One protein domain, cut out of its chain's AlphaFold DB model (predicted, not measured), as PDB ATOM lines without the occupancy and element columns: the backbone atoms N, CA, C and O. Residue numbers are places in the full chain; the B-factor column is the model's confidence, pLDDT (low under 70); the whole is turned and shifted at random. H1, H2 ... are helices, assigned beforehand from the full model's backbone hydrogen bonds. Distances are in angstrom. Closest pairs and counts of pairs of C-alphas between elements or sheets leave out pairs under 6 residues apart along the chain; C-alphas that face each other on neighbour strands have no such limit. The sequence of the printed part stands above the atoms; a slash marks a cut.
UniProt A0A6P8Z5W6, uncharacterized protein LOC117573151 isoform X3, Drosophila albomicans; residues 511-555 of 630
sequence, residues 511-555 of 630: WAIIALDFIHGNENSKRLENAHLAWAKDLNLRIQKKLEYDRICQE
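This is residues 511 to 555 of the 630 residues of the protein "uncharacterized protein LOC117573151 isoform X3" of Drosophila albomicans (UniProt A0A6P8Z5W6). One long straight helix, H2, makes the length of a thin rod, and a short helix, H1, folds back beside its first turns, so that the model looks like a J. Most of H2, residues 532 to 555, sticks out free. The 45 printed residues hold two named helices, H1 then H2, and no named strand: all helix. The whole is extended, with a radius of gyration of the C-alphas of 16.5 A and spans of 53 by 15 by 8 A.

Start with H1, residues 511 to 519, and go on through a short link of 6 residues to H2, residues 526 to 555. The two are close but not clearly touching; look at their closest C-alphas, those of Ile 514 and Leu 528, 6.2 A apart. They run opposite ways at a shallow tilt of 30 degrees. In both helices every O i to N i+4 pair is within hydrogen-bond range.

Find C-alpha 511 at (114.826, 129.334, 111.392), where H1 begins. Find C-alpha 526 at (113.753, 115.801, 115.158); from there H2 runs 43.5 A to C-alpha 555 at (111.369, 122.071, 72.189).

The two C-alphas farthest apart, those of His 520 and Glu 555, are 52.8 A apart. The printed part has no cut. In the B-factor column the mean pLDDT of the printed part is 72.8, and 16 residues are under 70, among them residues 521 to 528.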
ATOM      1  N   TRP A 511     113.460 129.045 110.916       64.81
ATOM      2  CA  TRP A 511     114.826 129.334 111.392       64.81
ATOM      3  C   TRP A 511     114.857 129.864 112.826       64.81
ATOM      4  O   TRP A 511     115.746 129.495 113.587       64.81
ATOM      5  N   ALA A 512     113.867 130.671 113.213       65.12
ATOM      6  CA  ALA A 512     113.733 131.165 114.579       65.12
ATOM      7  C   ALA A 512     113.422 130.025 115.567       65.12
ATOM      8  O   ALA A 512     113.945 130.015 116.675       65.12
ATOM      9  N   ILE A 513     112.629 129.031 115.151       64.81
ATOM     10  CA  ILE A 513     112.309 127.842 115.957       64.81
ATOM     11  C   ILE A 513     113.541 126.935 116.070       64.81
ATOM     12  O   ILE A 513     113.837 126.446 117.151       64.81
ATOM     13  N   ILE A 514     114.292 126.760 114.979       64.25
ATOM     14  CA  ILE A 514     115.556 126.008 114.951       64.25
ATOM     15  C   ILE A 514     116.605 126.664 115.860       64.25
ATOM     16  O   ILE A 514     117.255 125.973 116.640       64.25
ATOM     17  N   ALA A 515     116.747 127.990 115.794       64.69
ATOM     18  CA  ALA A 515     117.659 128.737 116.654       64.69
ATOM     19  C   ALA A 515     117.261 128.630 118.136       64.69
ATOM     20  O   ALA A 515     118.133 128.462 118.978       64.69
ATOM     21  N   LEU A 516     115.962 128.670 118.455       71.25
ATOM     22  CA  LEU A 516     115.468 128.483 119.822       71.25
ATOM     23  C   LEU A 516     115.667 127.044 120.328       71.25
ATOM     24  O   LEU A 516     116.218 126.879 121.411       71.25
ATOM     25  N   ASP A 517     115.305 126.012 119.554       65.56
ATOM     26  CA  ASP A 517     115.565 124.602 119.909       65.56
ATOM     27  C   ASP A 517     117.076 124.377 120.183       65.56
ATOM     28  O   ASP A 517     117.428 123.674 121.130       65.56
ATOM     29  N   PHE A 518     117.970 125.025 119.420       63.09
ATOM     30  CA  PHE A 518     119.425 124.973 119.628       63.09
ATOM     31  C   PHE A 518     119.897 125.755 120.871       63.09
ATOM     32  O   PHE A 518     120.685 125.233 121.654       63.09
ATOM     33  N   ILE A 519     119.381 126.969 121.112       71.94
ATOM     34  CA  ILE A 519     119.661 127.759 122.333       71.94
ATOM     35  C   ILE A 519     119.180 127.024 123.598       71.94
ATOM     36  O   ILE A 519     119.799 127.136 124.653       71.94
ATOM     37  N   HIS A 520     118.119 126.221 123.493       73.38
ATOM     38  CA  HIS A 520     117.646 125.331 124.555       73.38
ATOM     39  C   HIS A 520     118.426 123.998 124.653       73.38
ATOM     40  O   HIS A 520     117.993 123.093 125.365       73.38
ATOM     41  N   GLY A 521     119.566 123.860 123.963       65.44
ATOM     42  CA  GLY A 521     120.460 122.698 124.048       65.44
ATOM     43  C   GLY A 521     119.948 121.430 123.355       65.44
ATOM     44  O   GLY A 521     120.515 120.355 123.540       65.44
ATOM     45  N   ASN A 522     118.880 121.518 122.558       65.69
ATOM     46  CA  ASN A 522     118.239 120.365 121.927       65.69
ATOM     47  C   ASN A 522     118.795 120.117 120.511       65.69
ATOM     48  O   ASN A 522     118.063 120.135 119.519       65.69
ATOM     49  N   GLU A 523     120.114 119.915 120.418       61.31
ATOM     50  CA  GLU A 523     120.872 119.862 119.154       61.31
ATOM     51  C   GLU A 523     120.336 118.811 118.161       61.31
ATOM     52  O   GLU A 523     120.314 119.045 116.954       61.31
ATOM     53  N   ASN A 524     119.824 117.685 118.674       58.59
ATOM     54  CA  ASN A 524     119.224 116.597 117.893       58.59
ATOM     55  C   ASN A 524     117.683 116.670 117.835       58.59
ATOM     56  O   ASN A 524     116.999 115.645 117.771       58.59
ATOM     57  N   SER A 525     117.103 117.876 117.857       62.78
ATOM     58  CA  SER A 525     115.662 118.053 117.662       62.78
ATOM     59  C   SER A 525     115.224 117.473 116.311       62.78
ATOM     60  O   SER A 525     115.561 117.989 115.245       62.78
ATOM     61  N   LYS A 526     114.370 116.441 116.343       69.31
ATOM     62  CA  LYS A 526     113.753 115.801 115.158       69.31
ATOM     63  C   LYS A 526     113.005 116.794 114.246       69.31
ATOM     64  O   LYS A 526     112.668 116.480 113.105       69.31
ATOM     65  N   ARG A 527     112.729 118.013 114.728       65.88
ATOM     66  CA  ARG A 527     112.181 119.129 113.940       65.88
ATOM     67  C   ARG A 527     113.209 119.713 112.967       65.88
ATOM     68  O   ARG A 527     112.837 120.018 111.838       65.88
ATOM     69  N   LEU A 528     114.476 119.828 113.372       66.56
ATOM     70  CA  LEU A 528     115.579 120.313 112.536       66.56
ATOM     71  C   LEU A 528     115.851 119.353 111.372       66.56
ATOM     72  O   LEU A 528     115.895 119.784 110.221       66.56
ATOM     73  N   GLU A 529     115.936 118.051 111.651       72.75
ATOM     74  CA  GLU A 529     116.090 117.010 110.625       72.75
ATOM     75  C   GLU A 529     114.935 117.055 109.607       72.75
ATOM     76  O   GLU A 529     115.160 117.164 108.401       72.75
ATOM     77  N   ASN A 530     113.684 117.080 110.085       78.94
ATOM     78  CA  ASN A 530     112.505 117.201 109.221       78.94
ATOM     79  C   ASN A 530     112.492 118.503 108.396       78.94
ATOM     80  O   ASN A 530     112.121 118.475 107.222       78.94
ATOM     81  N   ALA A 531     112.919 119.634 108.968       69.75
ATOM     82  CA  ALA A 531     113.021 120.907 108.253       69.75
ATOM     83  C   ALA A 531     114.112 120.875 107.167       69.75
ATOM     84  O   ALA A 531     113.895 121.377 106.062       69.75
ATOM     85  N   HIS A 532     115.251 120.233 107.441       70.00
ATOM     86  CA  HIS A 532     116.320 120.032 106.462       70.00
ATOM     87  C   HIS A 532     115.867 119.114 105.314       70.00
ATOM     88  O   HIS A 532     116.059 119.442 104.142       70.00
ATOM     89  N   LEU A 533     115.177 118.011 105.627       77.19
ATOM     90  CA  LEU A 533     114.587 117.104 104.634       77.19
ATOM     91  C   LEU A 533     113.502 117.788 103.785       77.19
ATOM     92  O   LEU A 533     113.415 117.532 102.582       77.19
ATOM     93  N   ALA A 534     112.687 118.669 104.372       76.69
ATOM     94  CA  ALA A 534     111.702 119.465 103.637       76.69
ATOM     95  C   ALA A 534     112.374 120.462 102.675       76.69
ATOM     96  O   ALA A 534     111.996 120.538 101.505       76.69
ATOM     97  N   TRP A 535     113.414 121.166 103.133       77.69
ATOM     98  CA  TRP A 535     114.207 122.080 102.305       77.69
ATOM     99  C   TRP A 535     114.909 121.362 101.144       77.69
ATOM    100  O   TRP A 535     114.842 121.830 100.009       77.69
ATOM    101  N   ALA A 536     115.513 120.196 101.395       75.31
ATOM    102  CA  ALA A 536     116.165 119.394 100.361       75.31
ATOM    103  C   ALA A 536     115.169 118.907  99.289       75.31
ATOM    104  O   ALA A 536     115.471 118.944  98.094       75.31
ATOM    105  N   LYS A 537     113.953 118.507  99.692       80.88
ATOM    106  CA  LYS A 537     112.868 118.145  98.761       80.88
ATOM    107  C   LYS A 537     112.437 119.330  97.895       80.88
ATOM    108  O   LYS A 537     112.335 119.178  96.680       80.88
ATOM    109  N   ASP A 538     112.225 120.506  98.482       75.44
ATOM    110  CA  ASP A 538     111.829 121.705  97.733       75.44
ATOM    111  C   ASP A 538     112.940 122.218  96.792       75.44
ATOM    112  O   ASP A 538     112.665 122.603  95.653       75.44
ATOM    113  N   LEU A 539     114.208 122.142  97.207       76.19
ATOM    114  CA  LEU A 539     115.357 122.435  96.347       76.19
ATOM    115  C   LEU A 539     115.410 121.491  95.132       76.19
ATOM    116  O   LEU A 539     115.568 121.956  94.003       76.19
ATOM    117  N   ASN A 540     115.188 120.189  95.336       79.94
ATOM    118  CA  ASN A 540     115.115 119.216  94.243       79.94
ATOM    119  C   ASN A 540     113.918 119.474  93.307       79.94
ATOM    120  O   ASN A 540     114.082 119.426  92.089       79.94
ATOM    121  N   LEU A 541     112.743 119.834  93.841       80.75
ATOM    122  CA  LEU A 541     111.577 120.225  93.033       80.75
ATOM    123  C   LEU A 541     111.833 121.496  92.205       80.75
ATOM    124  O   LEU A 541     111.374 121.590  91.065       80.75
ATOM    125  N   ARG A 542     112.587 122.467  92.738       78.00
ATOM    126  CA  ARG A 542     113.018 123.663  91.992       78.00
ATOM    127  C   ARG A 542     114.001 123.319  90.869       78.00
ATOM    128  O   ARG A 542     113.827 123.810  89.755       78.00
ATOM    129  N   ILE A 543     114.970 122.434  91.116       77.75
ATOM    130  CA  ILE A 543     115.890 121.927  90.080       77.75
ATOM    131  C   ILE A 543     115.119 121.172  88.986       77.75
ATOM    132  O   ILE A 543     115.336 121.421  87.802       77.75
ATOM    133  N   GLN A 544     114.174 120.305  89.357       82.56
ATOM    134  CA  GLN A 544     113.352 119.557  88.404       82.56
ATOM    135  C   GLN A 544     112.523 120.491  87.508       82.56
ATOM    136  O   GLN A 544     112.557 120.347  86.287       82.56
ATOM    137  N   LYS A 545     111.854 121.498  88.091       78.94
ATOM    138  CA  LYS A 545     111.096 122.515  87.337       78.94
ATOM    139  C   LYS A 545     111.978 123.359  86.416       78.94
ATOM    140  O   LYS A 545     111.530 123.732  85.334       78.94
ATOM    141  N   LYS A 546     113.228 123.641  86.803       80.06
ATOM    142  CA  LYS A 546     114.202 124.295  85.916       80.06
ATOM    143  C   LYS A 546     114.525 123.416  84.705       80.06
ATOM    144  O   LYS A 546     114.380 123.876  83.581       80.06
ATOM    145  N   LEU A 547     114.887 122.151  84.925       81.25
ATOM    146  CA  LEU A 547     115.220 121.208  83.848       81.25
ATOM    147  C   LEU A 547     114.033 120.945  82.902       81.25
ATOM    148  O   LEU A 547     114.224 120.763  81.700       81.25
ATOM    149  N   GLU A 548     112.809 120.944  83.430       83.81
ATOM    150  CA  GLU A 548     111.575 120.880  82.643       83.81
ATOM    151  C   GLU A 548     111.370 122.147  81.796       83.81
ATOM    152  O   GLU A 548     111.126 122.049  80.594       83.81
ATOM    153  N   TYR A 549     111.540 123.336  82.384       74.81
ATOM    154  CA  TYR A 549     111.450 124.607  81.662       74.81
ATOM    155  C   TYR A 549     112.523 124.734  80.565       74.81
ATOM    156  O   TYR A 549     112.204 125.112  79.437       74.81
ATOM    157  N   ASP A 550     113.766 124.342  80.853       76.69
ATOM    158  CA  ASP A 550     114.872 124.338  79.888       76.69
ATOM    159  C   ASP A 550     114.600 123.372  78.718       76.69
ATOM    160  O   ASP A 550     114.868 123.712  77.561       76.69
ATOM    161  N   ARG A 551     113.993 122.202  78.983       84.50
ATOM    162  CA  ARG A 551     113.520 121.273  77.941       84.50
ATOM    163  C   ARG A 551     112.418 121.905  77.087       84.50
ATOM    164  O   ARG A 551     112.520 121.897  75.864       84.50
ATOM    165  N   ILE A 552     111.407 122.507  77.715       80.56
ATOM    166  CA  ILE A 552     110.305 123.194  77.022       80.56
ATOM    167  C   ILE A 552     110.838 124.342  76.146       80.56
ATOM    168  O   ILE A 552     110.345 124.557  75.037       80.56
ATOM    169  N   CYS A 553     111.868 125.068  76.590       71.44
ATOM    170  CA  CYS A 553     112.548 126.077  75.777       71.44
ATOM    171  C   CYS A 553     113.248 125.470  74.549       71.44
ATOM    172  O   CYS A 553     113.077 125.991  73.446       71.44
ATOM    173  N   GLN A 554     113.965 124.353  74.707       74.31
ATOM    174  CA  GLN A 554     114.613 123.650  73.592       74.31
ATOM    175  C   GLN A 554     113.587 123.087  72.592       74.31
ATOM    176  O   GLN A 554     113.769 123.215  71.382       74.31
ATOM    177  N   GLU A 555     112.460 122.544  73.055       73.81
ATOM    178  CA  GLU A 555     111.369 122.071  72.189       73.81
ATOM    179  C   GLU A 555     110.686 123.223  71.424       73.81
ATOM    180  O   GLU A 555     110.425 123.110  70.217       73.81
TER     181      GLU A 555